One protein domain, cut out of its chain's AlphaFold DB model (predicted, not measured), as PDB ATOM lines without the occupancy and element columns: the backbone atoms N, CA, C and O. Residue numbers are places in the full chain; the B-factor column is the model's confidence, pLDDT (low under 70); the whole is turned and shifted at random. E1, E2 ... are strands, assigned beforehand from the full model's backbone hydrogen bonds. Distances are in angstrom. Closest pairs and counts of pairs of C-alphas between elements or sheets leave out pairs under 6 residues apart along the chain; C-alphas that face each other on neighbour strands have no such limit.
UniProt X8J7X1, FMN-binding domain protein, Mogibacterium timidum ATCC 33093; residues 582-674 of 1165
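Overview. This is residues 582 to 674 of the 1165 residues of the protein "FMN-binding domain protein" of Mogibacterium timidum ATCC 33093 (UniProt X8J7X1). A single sheet of seven strands is curled like part of a barrel and folds back on itself, with E2, E1, E4 and E5 in one leaf, E7 and E3 in the facing leaf, and E6 as the hinge. The ring is left open between the edge strands E2 and E3, which the long link of residues 596 to 611 joins. The printed part has 93 residues, with no named helix and seven named strands, E1 to E7 in chain order; the sheet runs E2, E1, E4, E5, E6, E7, E3 and is mixed. The class is all strand, though under half of the residues, 40 of 93, are in named elements. The whole is compact, with a radius of gyration of the C-alphas of 12.3 A and spans of 33 by 25 by 21 A.

Along the chain. E1, residues 582 to 587, begins at C-alpha 582 (66.702, -34.321, 54.242) and is 17.6 A long. E2 is residues 593 to 595. E4, residues 627 to 632, is 17.1 A long, and E5, residues 637 to 642, 16.4 A. E6, residues 651 to 655, is 13.2 A long. E7, residues 666 to 673, is the longest strand at 21.8 A and ends at C-alpha 673 (68.923, -11.605, 56.495). E3, residues 612 to 617, is 15.7 A long and begins at C-alpha 612 (78.292, -25.483, 54.718).

Arrangement. The sheet is strongly twisted. E1 and E4 are antiparallel at 160 degrees, with N 585 and O 629 at 2.8 A. On the other side of E1 is the edge strand E2, its hairpin partner, antiparallel at 141 degrees, with N 594 and O 586 at 2.8 A. E4, E5, E6 and E7 form a meander, each strand the antiparallel neighbour of the one before. In the hairpin of E4 and E5, N 630 and O 638 are 2.9 A apart. E5 is staggered: its residues 637 to 640 pair with E4 and 640 to 642 with E6, where N 641 and O 654 are 2.9 A apart. In the hairpin of E6 and E7, N 653 and O 667 are 2.8 A apart. E7 and the edge strand E3 are parallel at 33 degrees, with N 615 and O 670 at 2.9 A. E2 and E3 are apart, and so are E4 and E7.

Size, cuts and confidence. The two C-alphas farthest apart, those of Thr 604 and Ser 620, are 35.1 A from each other. The printed part has no cut. The link from E2 to E3, 16 residues, is long. Mean pLDDT of the printed part is 86.9; residues 603 to 604 and 645 to 649 are under 70.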
ATOM      1  N   VAL A 582      67.474 -34.912  55.343       90.19
ATOM      2  CA  VAL A 582      66.702 -34.321  54.242       90.19
ATOM      3  C   VAL A 582      66.342 -32.859  54.494       90.19
ATOM      4  O   VAL A 582      66.266 -32.110  53.525       90.19
ATOM      5  N   GLY A 583      66.179 -32.459  55.760       91.31
ATOM      6  CA  GLY A 583      65.733 -31.129  56.176       91.31
ATOM      7  C   GLY A 583      66.728 -30.396  57.080       91.31
ATOM      8  O   GLY A 583      67.559 -31.009  57.754       91.31
ATOM      9  N   LEU A 584      66.599 -29.072  57.121       94.12
ATOM     10  CA  LEU A 584      67.305 -28.164  58.019       94.12
ATOM     11  C   LEU A 584      66.290 -27.132  58.516       94.12
ATOM     12  O   LEU A 584      65.560 -26.547  57.715       94.12
ATOM     13  N   GLU A 585      66.238 -26.933  59.827       95.25
ATOM     14  CA  GLU A 585      65.275 -26.062  60.496       95.25
ATOM     15  C   GLU A 585      65.999 -25.125  61.471       95.25
ATOM     16  O   GLU A 585      66.972 -25.515  62.125       95.25
ATOM     17  N   TYR A 586      65.520 -23.886  61.585       93.06
ATOM     18  CA  TYR A 586      66.097 -22.862  62.460       93.06
ATOM     19  C   TYR A 586      65.028 -22.159  63.305       93.06
ATOM     20  O   TYR A 586      63.857 -22.116  62.934       93.06
ATOM     21  N   SER A 587      65.417 -21.618  64.459       91.81
ATOM     22  CA  SER A 587      64.505 -20.921  65.377       91.81
ATOM     23  C   SER A 587      65.238 -19.887  66.228       91.81
ATOM     24  O   SER A 587      66.403 -20.073  66.562       91.81
ATOM     25  N   LYS A 588      64.558 -18.805  66.615       87.75
ATOM     26  CA  LYS A 588      65.088 -17.793  67.543       87.75
ATOM     27  C   LYS A 588      65.087 -18.284  68.994       87.75
ATOM     28  O   LYS A 588      66.072 -18.134  69.705       87.75
ATOM     29  N   ASP A 589      63.981 -18.877  69.429       82.19
ATOM     30  CA  ASP A 589      63.710 -19.223  70.827       82.19
ATOM     31  C   ASP A 589      63.541 -20.735  71.055       82.19
ATOM     32  O   ASP A 589      63.724 -21.228  72.169       82.19
ATOM     33  N   GLY A 590      63.289 -21.503  69.994       82.50
ATOM     34  CA  GLY A 590      62.956 -22.926  70.020       82.50
ATOM     35  C   GLY A 590      61.457 -23.220  70.125       82.50
ATOM     36  O   GLY A 590      61.103 -24.395  70.109       82.50
ATOM     37  N   SER A 591      60.602 -22.195  70.207       83.50
ATOM     38  CA  SER A 591      59.138 -22.333  70.232       83.50
ATOM     39  C   SER A 591      58.556 -22.313  68.819       83.50
ATOM     40  O   SER A 591      57.618 -23.043  68.523       83.50
ATOM     41  N   LYS A 592      59.121 -21.478  67.934       89.50
ATOM     42  CA  LYS A 592      58.677 -21.311  66.543       89.50
ATOM     43  C   LYS A 592      59.823 -21.637  65.588       89.50
ATOM     44  O   LYS A 592      60.839 -20.939  65.582       89.50
ATOM     45  N   TRP A 593      59.678 -22.709  64.814       93.19
ATOM     46  CA  TRP A 593      60.703 -23.210  63.895       93.19
ATOM     47  C   TRP A 593      60.366 -22.889  62.438       93.19
ATOM     48  O   TRP A 593      59.197 -22.815  62.062       93.19
ATOM     49  N   TYR A 594      61.404 -22.721  61.621       92.44
ATOM     50  CA  TYR A 594      61.317 -22.381  60.201       92.44
ATOM     51  C   TYR A 594      62.133 -23.358  59.358       92.44
ATOM     52  O   TYR A 594      63.248 -23.718  59.742       92.44
ATOM     53  N   LYS A 595      61.608 -23.756  58.198       92.88
ATOM     54  CA  LYS A 595      62.305 -24.626  57.241       92.88
ATOM     55  C   LYS A 595      63.237 -23.820  56.342       92.88
ATOM     56  O   LYS A 595      62.905 -22.733  55.868       92.88
ATOM     57  N   VAL A 596      64.400 -24.391  56.045       91.25
ATOM     58  CA  VAL A 596      65.327 -23.856  55.043       91.25
ATOM     59  C   VAL A 596      64.933 -24.396  53.669       91.25
ATOM     60  O   VAL A 596      65.091 -25.585  53.407       91.25
ATOM     61  N   LYS A 597      64.440 -23.519  52.782       83.75
ATOM     62  CA  LYS A 597      63.953 -23.893  51.437       83.75
ATOM     63  C   LYS A 597      65.035 -24.549  50.563       83.75
ATOM     64  O   LYS A 597      64.777 -25.557  49.915       83.75
ATOM     65  N   ASN A 598      66.253 -23.999  50.572       85.00
ATOM     66  CA  ASN A 598      67.351 -24.410  49.690       85.00
ATOM     67  C   ASN A 598      68.512 -25.009  50.492       85.00
ATOM     68  O   ASN A 598      69.460 -24.314  50.852       85.00
ATOM     69  N   ILE A 599      68.445 -26.310  50.775       90.44
ATOM     70  CA  ILE A 599      69.496 -27.025  51.514       90.44
ATOM     71  C   ILE A 599      70.599 -27.460  50.550       90.44
ATOM     72  O   ILE A 599      70.356 -28.222  49.611       90.44
ATOM     73  N   LYS A 600      71.837 -27.035  50.814       90.75
ATOM     74  CA  LYS A 600      73.004 -27.450  50.032       90.75
ATOM     75  C   LYS A 600      73.288 -28.935  50.288       90.75
ATOM     76  O   LYS A 600      73.420 -29.358  51.439       90.75
ATOM     77  N   LYS A 601      73.369 -29.741  49.228       87.88
ATOM     78  CA  LYS A 601      73.745 -31.163  49.306       87.88
ATOM     79  C   LYS A 601      75.257 -31.333  49.223       87.88
ATOM     80  O   LYS A 601      75.933 -30.507  48.613       87.88
ATOM     81  N   ASP A 602      75.768 -32.396  49.838       81.25
ATOM     82  CA  ASP A 602      77.185 -32.746  49.744       81.25
ATOM     83  C   ASP A 602      77.545 -33.050  48.269       81.25
ATOM     84  O   ASP A 602      76.811 -33.793  47.607       81.25
ATOM     85  N   PRO A 603      78.638 -32.482  47.723       69.56
ATOM     86  CA  PRO A 603      78.986 -32.627  46.306       69.56
ATOM     87  C   PRO A 603      79.471 -34.034  45.923       69.56
ATOM     88  O   PRO A 603      79.567 -34.341  44.738       69.56
ATOM     89  N   THR A 604      79.784 -34.888  46.902       68.88
ATOM     90  CA  THR A 604      80.253 -36.267  46.698       68.88
ATOM     91  C   THR A 604      79.177 -37.319  46.970       68.88
ATOM     92  O   THR A 604      79.192 -38.379  46.345       68.88
ATOM     93  N   ASP A 605      78.218 -37.034  47.859       73.06
ATOM     94  CA  ASP A 605      77.081 -37.908  48.171       73.06
ATOM     95  C   ASP A 605      75.793 -37.083  48.332       73.06
ATOM     96  O   ASP A 605      75.464 -36.613  49.422       73.06
ATOM     97  N   ASN A 606      75.018 -36.952  47.251       75.31
ATOM     98  CA  ASN A 606      73.794 -36.138  47.212       75.31
ATOM     99  C   ASN A 606      72.677 -36.592  48.180       75.31
ATOM    100  O   ASN A 606      71.692 -35.872  48.364       75.31
ATOM    101  N   ARG A 607      72.826 -37.756  48.827       79.38
ATOM    102  CA  ARG A 607      71.953 -38.225  49.915       79.38
ATOM    103  C   ARG A 607      72.203 -37.458  51.220       79.38
ATOM    104  O   ARG A 607      71.339 -37.458  52.093       79.38
ATOM    105  N   LYS A 608      73.356 -36.796  51.360       82.38
ATOM    106  CA  LYS A 608      73.786 -36.044  52.550       82.38
ATOM    107  C   LYS A 608      73.684 -34.536  52.329       82.38
ATOM    108  O   LYS A 608      73.684 -34.047  51.200       82.38
ATOM    109  N   ILE A 609      73.586 -33.788  53.425       88.56
ATOM    110  CA  ILE A 609      73.674 -32.323  53.406       88.56
ATOM    111  C   ILE A 609      75.137 -31.886  53.518       88.56
ATOM    112  O   ILE A 609      75.932 -32.551  54.179       88.56
ATOM    113  N   ASP A 610      75.486 -30.774  52.877       90.56
ATOM    114  CA  ASP A 610      76.814 -30.169  52.981       90.56
ATOM    115  C   ASP A 610      77.039 -29.625  54.409       90.56
ATOM    116  O   ASP A 610      76.116 -29.131  55.064       90.56
ATOM    117  N   ASN A 611      78.283 -29.669  54.883       91.00
ATOM    118  CA  ASN A 611      78.692 -29.067  56.155       91.00
ATOM    119  C   ASN A 611      78.729 -27.524  56.100       91.00
ATOM    120  O   ASN A 611      79.017 -26.888  57.113       91.00
ATOM    121  N   GLN A 612      78.486 -26.915  54.936       92.81
ATOM    122  CA  GLN A 612      78.292 -25.483  54.718       92.81
ATOM    123  C   GLN A 612      76.880 -25.221  54.185       92.81
ATOM    124  O   GLN A 612      76.494 -25.759  53.150       92.81
ATOM    125  N   GLN A 613      76.123 -24.365  54.862       94.00
ATOM    126  CA  GLN A 613      74.740 -24.031  54.518       94.00
ATOM    127  C   GLN A 613      74.558 -22.515  54.451       94.00
ATOM    128  O   GLN A 613      75.213 -21.773  55.185       94.00
ATOM    129  N   VAL A 614      73.644 -22.062  53.594       90.88
ATOM    130  CA  VAL A 614      73.172 -20.672  53.563       90.88
ATOM    131  C   VAL A 614      71.725 -20.678  54.037       90.88
ATOM    132  O   VAL A 614      70.919 -21.455  53.529       90.88
ATOM    133  N   VAL A 615      71.401 -19.853  55.030       90.69
ATOM    134  CA  VAL A 615      70.059 -19.787  55.624       90.69
ATOM    135  C   VAL A 615      69.507 -18.381  55.462       90.69
ATOM    136  O   VAL A 615      70.038 -17.429  56.027       90.69
ATOM    137  N   ASP A 616      68.429 -18.269  54.691       90.12
ATOM    138  CA  ASP A 616      67.656 -17.041  54.543       90.12
ATOM    139  C   ASP A 616      66.695 -16.879  55.737       90.12
ATOM    140  O   ASP A 616      65.677 -17.571  55.834       90.12
ATOM    141  N   ALA A 617      67.055 -15.994  56.666       89.38
ATOM    142  CA  ALA A 617      66.347 -15.734  57.918       89.38
ATOM    143  C   ALA A 617      65.755 -14.308  57.950       89.38
ATOM    144  O   ALA A 617      66.201 -13.441  57.199       89.38
ATOM    145  N   PRO A 618      64.738 -14.034  58.791       90.12
ATOM    146  CA  PRO A 618      64.142 -12.701  58.908       90.12
ATOM    147  C   PRO A 618      65.147 -11.637  59.360       90.12
ATOM    148  O   PRO A 618      66.029 -11.919  60.171       90.12
ATOM    149  N   LEU A 619      64.952 -10.381  58.947       86.19
ATOM    150  CA  LEU A 619      65.766  -9.249  59.425       86.19
ATOM    151  C   LEU A 619      65.735  -9.098  60.959       86.19
ATOM    152  O   LEU A 619      66.733  -8.721  61.567       86.19
ATOM    153  N   SER A 620      64.628  -9.475  61.609       87.12
ATOM    154  CA  SER A 620      64.482  -9.467  63.075       87.12
ATOM    155  C   SER A 620      65.424 -10.427  63.819       87.12
ATOM    156  O   SER A 620      65.471 -10.389  65.050       87.12
ATOM    157  N   PHE A 621      66.156 -11.295  63.110       88.00
ATOM    158  CA  PHE A 621      67.075 -12.265  63.708       88.00
ATOM    159  C   PHE A 621      68.521 -11.741  63.786       88.00
ATOM    160  O   PHE A 621      69.338 -12.399  64.418       88.00
ATOM    161  N   GLU A 622      68.855 -10.572  63.213       81.50
ATOM    162  CA  GLU A 622      70.241 -10.066  63.086       81.50
ATOM    163  C   GLU A 622      71.062 -10.112  64.387       81.50
ATOM    164  O   GLU A 622      72.233 -10.501  64.380       81.50
ATOM    165  N   PHE A 623      70.430  -9.759  65.510       81.19
ATOM    166  CA  PHE A 623      71.050  -9.695  66.836       81.19
ATOM    167  C   PHE A 623      70.658 -10.864  67.756       81.19
ATOM    168  O   PHE A 623      70.921 -10.828  68.958       81.19
ATOM    169  N   GLU A 624      70.097 -11.937  67.192       84.00
ATOM    170  CA  GLU A 624      69.591 -13.104  67.919       84.00
ATOM    171  C   GLU A 624      70.523 -14.321  67.862       84.00
ATOM    172  O   GLU A 624      71.299 -14.522  66.922       84.00
ATOM    173  N   THR A 625      70.439 -15.177  68.885       86.00
ATOM    174  CA  THR A 625      71.153 -16.465  68.913       86.00
ATOM    175  C   THR A 625      70.256 -17.553  68.335       86.00
ATOM    176  O   THR A 625      69.441 -18.141  69.040       86.00
ATOM    177  N   VAL A 626      70.402 -17.815  67.039       88.62
ATOM    178  CA  VAL A 626      69.551 -18.763  66.310       88.62
ATOM    179  C   VAL A 626      69.916 -20.211  66.661       88.62
ATOM    180  O   VAL A 626      71.071 -20.621  66.533       88.62
ATOM    181  N   LYS A 627      68.928 -21.003  67.082       91.25
ATOM    182  CA  LYS A 627      68.988 -22.464  67.229       91.25
ATOM    183  C   LYS A 627      68.872 -23.142  65.864       91.25
ATOM    184  O   LYS A 627      68.191 -22.636  64.974       91.25
ATOM    185  N   LEU A 628      69.489 -24.315  65.725       93.25
ATOM    186  CA  LEU A 628      69.494 -25.106  64.494       93.25
ATOM    187  C   LEU A 628      69.207 -26.578  64.816       93.25
ATOM    188  O   LEU A 628      69.783 -27.124  65.761       93.25
ATOM    189  N   ARG A 629      68.359 -27.230  64.018       95.19
ATOM    190  CA  ARG A 629      68.169 -28.688  64.042       95.19
ATOM    191  C   ARG A 629      68.090 -29.236  62.619       95.19
ATOM    192  O   ARG A 629      67.581 -28.572  61.720       95.19
ATOM    193  N   VAL A 630      68.614 -30.437  62.396       94.81
ATOM    194  CA  VAL A 630      68.470 -31.149  61.113       94.81
ATOM    195  C   VAL A 630      67.358 -32.182  61.211       94.81
ATOM    196  O   VAL A 630      67.134 -32.739  62.285       94.81
ATOM    197  N   VAL A 631      66.697 -32.461  60.089       93.00
ATOM    198  CA  VAL A 631      65.587 -33.417  60.000       93.00
ATOM    199  C   VAL A 631      65.975 -34.572  59.088       93.00
ATOM    200  O   VAL A 631      66.448 -34.378  57.965       93.00
ATOM    201  N   SER A 632      65.778 -35.785  59.579       92.44
ATOM    202  CA  SER A 632      65.989 -37.022  58.829       92.44
ATOM    203  C   SER A 632      64.779 -37.425  57.984       92.44
ATOM    204  O   SER A 632      63.682 -36.895  58.147       92.44
ATOM    205  N   LYS A 633      64.969 -38.389  57.075       88.44
ATOM    206  CA  LYS A 633      63.914 -38.931  56.207       88.44
ATOM    207  C   LYS A 633      62.737 -39.519  57.001       88.44
ATOM    208  O   LYS A 633      61.606 -39.443  56.537       88.44
ATOM    209  N   SER A 634      62.998 -40.089  58.175       85.38
ATOM    210  CA  SER A 634      61.983 -40.612  59.101       85.38
ATOM    211  C   SER A 634      61.347 -39.554  60.015       85.38
ATOM    212  O   SER A 634      60.476 -39.887  60.811       85.38
ATOM    213  N   GLY A 635      61.771 -38.288  59.922       87.25
ATOM    214  CA  GLY A 635      61.254 -37.183  60.733       87.25
ATOM    215  C   GLY A 635      61.969 -36.966  62.071       87.25
ATOM    216  O   GLY A 635      61.691 -35.970  62.736       87.25
ATOM    217  N   HIS A 636      62.925 -37.818  62.466       91.31
ATOM    218  CA  HIS A 636      63.754 -37.561  63.653       91.31
ATOM    219  C   HIS A 636      64.580 -36.284  63.482       91.31
ATOM    220  O   HIS A 636      65.128 -36.023  62.403       91.31
ATOM    221  N   ARG A 637      64.691 -35.518  64.572       93.31
ATOM    222  CA  ARG A 637      65.328 -34.202  64.622       93.31
ATOM    223  C   ARG A 637      66.551 -34.229  65.524       93.31
ATOM    224  O   ARG A 637      66.476 -34.727  66.644       93.31
ATOM    225  N   TYR A 638      67.650 -33.648  65.055       94.25
ATOM    226  CA  TYR A 638      68.916 -33.617  65.787       94.25
ATOM    227  C   TYR A 638      69.372 -32.169  65.953       94.25
ATOM    228  O   TYR A 638      69.581 -31.458  64.969       94.25
ATOM    229  N   GLU A 639      69.474 -31.725  67.202       94.06
ATOM    230  CA  GLU A 639      69.766 -30.336  67.558       94.06
ATOM    231  C   GLU A 639      71.266 -30.027  67.587       94.06
ATOM    232  O   GLU A 639      72.101 -30.895  67.863       94.06
ATOM    233  N   TYR A 640      71.595 -28.756  67.356       94.06
ATOM    234  CA  TYR A 640      72.956 -28.236  67.359       94.06
ATOM    235  C   TYR A 640      73.095 -26.990  68.240       94.06
ATOM    236  O   TYR A 640      72.213 -26.130  68.281       94.06
ATOM    237  N   THR A 641      74.269 -26.840  68.853       90.75
ATOM    238  CA  THR A 641      74.660 -25.668  69.648       90.75
ATOM    239  C   THR A 641      75.611 -24.763  68.845       90.75
ATOM    240  O   THR A 641      76.609 -25.272  68.320       90.75
ATOM    241  N   PRO A 642      75.350 -23.444  68.728       90.12
ATOM    242  CA  PRO A 642      76.244 -22.494  68.056       90.12
ATOM    243  C   PRO A 642      77.499 -22.159  68.883       90.12
ATOM    244  O   PRO A 642      77.466 -22.149  70.111       90.12
ATOM    245  N   ASP A 643      78.598 -21.821  68.202       82.88
ATOM    246  CA  ASP A 643      79.872 -21.397  68.806       82.88
ATOM    247  C   ASP A 643      79.971 -19.885  69.087       82.88
ATOM    248  O   ASP A 643      80.863 -19.444  69.813       82.88
ATOM    249  N   LYS A 644      79.064 -19.087  68.515       71.88
ATOM    250  CA  LYS A 644      79.056 -17.619  68.581       71.88
ATOM    251  C   LYS A 644      77.688 -17.078  68.991       71.88
ATOM    252  O   LYS A 644      76.654 -17.705  68.770       71.88
ATOM    253  N   LYS A 645      77.711 -15.863  69.546       66.56
ATOM    254  CA  LYS A 645      76.547 -14.962  69.635       66.56
ATOM    255  C   LYS A 645      76.340 -14.261  68.259       66.56
ATOM    256  O   LYS A 645      77.023 -14.651  67.316       66.56
ATOM    257  N   PRO A 646      75.387 -13.326  68.091       60.91
ATOM    258  CA  PRO A 646      74.392 -13.356  67.014       60.91
ATOM    259  C   PRO A 646      74.874 -13.318  65.553       60.91
ATOM    260  O   PRO A 646      76.004 -12.954  65.233       60.91
ATOM    261  N   VAL A 647      73.946 -13.690  64.664       63.69
ATOM    262  CA  VAL A 647      74.111 -14.176  63.274       63.69
ATOM    263  C   VAL A 647      74.667 -13.201  62.219       63.69
ATOM    264  O   VAL A 647      74.570 -13.467  61.026       63.69
ATOM    265  N   ASN A 648      75.334 -12.120  62.627       59.88
ATOM    266  CA  ASN A 648      75.959 -11.110  61.759       59.88
ATOM    267  C   ASN A 648      76.877 -11.685  60.645       59.88
ATOM    268  O   ASN A 648      77.027 -11.048  59.604       59.88
ATOM    269  N   LYS A 649      77.498 -12.863  60.851       65.06
ATOM    270  CA  LYS A 649      78.318 -13.623  59.871       65.06
ATOM    271  C   LYS A 649      78.289 -15.130  60.172       65.06
ATOM    272  O   LYS A 649      77.715 -15.551  61.168       65.06
ATOM    273  N   LYS A 650      78.994 -15.931  59.352       79.12
ATOM    274  CA  LYS A 650      79.197 -17.393  59.490       79.12
ATOM    275  C   LYS A 650      79.313 -17.884  60.945       79.12
ATOM    276  O   LYS A 650      80.331 -17.651  61.613       79.12
ATOM    277  N   VAL A 651      78.299 -18.629  61.382       87.00
ATOM    278  CA  VAL A 651      78.199 -19.298  62.689       87.00
ATOM    279  C   VAL A 651      78.526 -20.779  62.519       87.00
ATOM    280  O   VAL A 651      78.137 -21.388  61.522       87.00
ATOM    281  N   LYS A 652      79.235 -21.380  63.475       91.31
ATOM    282  CA  LYS A 652      79.513 -22.817  63.483       91.31
ATOM    283  C   LYS A 652      78.635 -23.491  64.535       91.31
ATOM    284  O   LYS A 652      78.673 -23.162  65.713       91.31
ATOM    285  N   TYR A 653      77.887 -24.486  64.095       93.06
ATOM    286  CA  TYR A 653      76.982 -25.304  64.885       93.06
ATOM    287  C   TYR A 653      77.611 -26.671  65.139       93.06
ATOM    288  O   TYR A 653      78.101 -27.305  64.207       93.06
ATOM    289  N   THR A 654      77.594 -27.134  66.387       94.50
ATOM    290  CA  THR A 654      78.111 -28.452  66.795       94.50
ATOM    291  C   THR A 654      76.953 -29.339  67.238       94.50
ATOM    292  O   THR A 654      76.097 -28.883  67.990       94.50
ATOM    293  N   LEU A 655      76.916 -30.581  66.757       95.44
ATOM    294  CA  LEU A 655      75.845 -31.540  67.044       95.44
ATOM    295  C   LEU A 655      75.769 -31.869  68.545       95.44
ATOM    296  O   LEU A 655      76.783 -32.215  69.150       95.44
ATOM    297  N   ASN A 656      74.566 -31.824  69.125       92.06
ATOM    298  CA  ASN A 656      74.363 -32.052  70.561       92.06
ATOM    299  C   ASN A 656      74.510 -33.533  70.955       92.06
ATOM    300  O   ASN A 656      75.057 -33.839  72.013       92.06
ATOM    301  N   LYS A 657      74.025 -34.458  70.112       89.31
ATOM    302  CA  LYS A 657      74.115 -35.913  70.321       89.31
ATOM    303  C   LYS A 657      74.343 -36.654  69.002       89.31
ATOM    304  O   LYS A 657      73.578 -36.501  68.055       89.31
ATOM    305  N   ASP A 658      75.374 -37.493  68.962       83.81
ATOM    306  CA  ASP A 658      75.750 -38.311  67.799       83.81
ATOM    307  C   ASP A 658      74.906 -39.602  67.744       83.81
ATOM    308  O   ASP A 658      75.406 -40.702  67.977       83.81
ATOM    309  N   GLU A 659      73.599 -39.472  67.492       86.75
ATOM    310  CA  GLU A 659      72.638 -40.593  67.471       86.75
ATOM    311  C   GLU A 659      72.468 -41.221  66.072       86.75
ATOM    312  O   GLU A 659      72.358 -42.444  65.964       86.75
ATOM    313  N   ASN A 660      72.563 -40.430  64.996       87.19
ATOM    314  CA  ASN A 660      72.466 -40.895  63.606       87.19
ATOM    315  C   ASN A 660      73.761 -40.570  62.825       87.19
ATOM    316  O   ASN A 660      74.123 -39.397  62.729       87.19
ATOM    317  N   PRO A 661      74.451 -41.563  62.220       85.62
ATOM    318  CA  PRO A 661      75.735 -41.360  61.537       85.62
ATOM    319  C   PRO A 661      75.671 -40.466  60.285       85.62
ATOM    320  O   PRO A 661      76.721 -40.061  59.788       85.62
ATOM    321  N   ASN A 662      74.477 -40.149  59.771       87.50
ATOM    322  CA  ASN A 662      74.293 -39.209  58.661       87.50
ATOM    323  C   ASN A 662      74.249 -37.737  59.103       87.50
ATOM    324  O   ASN A 662      74.247 -36.855  58.245       87.50
ATOM    325  N   THR A 663      74.193 -37.453  60.408       90.06
ATOM    326  CA  THR A 663      74.238 -36.075  60.920       90.06
ATOM    327  C   THR A 663      75.656 -35.501  60.795       90.06
ATOM    328  O   THR A 663      76.616 -36.103  61.287       90.06
ATOM    329  N   PRO A 664      75.841 -34.323  60.168       90.00
ATOM    330  CA  PRO A 664      77.102 -33.598  60.257       90.00
ATOM    331  C   PRO A 664      77.488 -33.354  61.715       90.00
ATOM    332  O   PRO A 664      76.678 -32.844  62.484       90.00
ATOM    333  N   LYS A 665      78.732 -33.633  62.115       91.94
ATOM    334  CA  LYS A 665      79.192 -33.276  63.474       91.94
ATOM    335  C   LYS A 665      79.280 -31.763  63.677       91.94
ATOM    336  O   LYS A 665      79.137 -31.277  64.798       91.94
ATOM    337  N   ILE A 666      79.542 -31.039  62.590       92.75
ATOM    338  CA  ILE A 666      79.687 -29.589  62.541       92.75
ATOM    339  C   ILE A 666      78.996 -29.078  61.272       92.75
ATOM    340  O   ILE A 666      79.271 -29.594  60.191       92.75
ATOM    341  N   ILE A 667      78.164 -28.040  61.394       93.81
ATOM    342  CA  ILE A 667      77.581 -27.296  60.266       93.81
ATOM    343  C   ILE A 667      78.022 -25.834  60.375       93.81
ATOM    344  O   ILE A 667      77.917 -25.230  61.437       93.81
ATOM    345  N   HIS A 668      78.508 -25.247  59.289       92.44
ATOM    346  CA  HIS A 668      78.786 -23.818  59.186       92.44
ATOM    347  C   HIS A 668      77.628 -23.159  58.441       92.44
ATOM    348  O   HIS A 668      77.379 -23.491  57.284       92.44
ATOM    349  N   VAL A 669      76.923 -22.241  59.098       91.88
ATOM    350  CA  VAL A 669      75.765 -21.544  58.531       91.88
ATOM    351  C   VAL A 669      76.124 -20.092  58.254       91.88
ATOM    352  O   VAL A 669      76.547 -19.365  59.152       91.88
ATOM    353  N   GLU A 670      75.941 -19.667  57.009       90.19
ATOM    354  CA  GLU A 670      75.951 -18.268  56.594       90.19
ATOM    355  C   GLU A 670      74.509 -17.759  56.549       90.19
ATOM    356  O   GLU A 670      73.704 -18.233  55.748       90.19
ATOM    357  N   PHE A 671      74.164 -16.827  57.436       88.12
ATOM    358  CA  PHE A 671      72.830 -16.237  57.455       88.12
ATOM    359  C   PHE A 671      72.748 -15.086  56.455       88.12
ATOM    360  O   PHE A 671      73.549 -14.153  56.503       88.12
ATOM    361  N   GLN A 672      71.765 -15.152  55.562       88.19
ATOM    362  CA  GLN A 672      71.318 -14.019  54.761       88.19
ATOM    363  C   GLN A 672      70.043 -13.492  55.411       88.19
ATOM    364  O   GLN A 672      69.123 -14.260  55.680       88.19
ATOM    365  N   LEU A 673      70.016 -12.203  55.736       87.12
ATOM    366  CA  LEU A 673      68.923 -11.605  56.495       87.12
ATOM    367  C   LEU A 673      68.027 -10.826  55.536       87.12
ATOM    368  O   LEU A 673      68.458  -9.839  54.941       87.12
ATOM    369  N   SER A 674      66.795 -11.296  55.347       85.06
ATOM    370  CA  SER A 674      65.843 -10.701  54.409       85.06
ATOM    371  C   SER A 674      64.396 -10.864  54.878       85.06
ATOM    372  O   SER A 674      64.027 -11.883  55.467       85.06
TER     373      SER A 674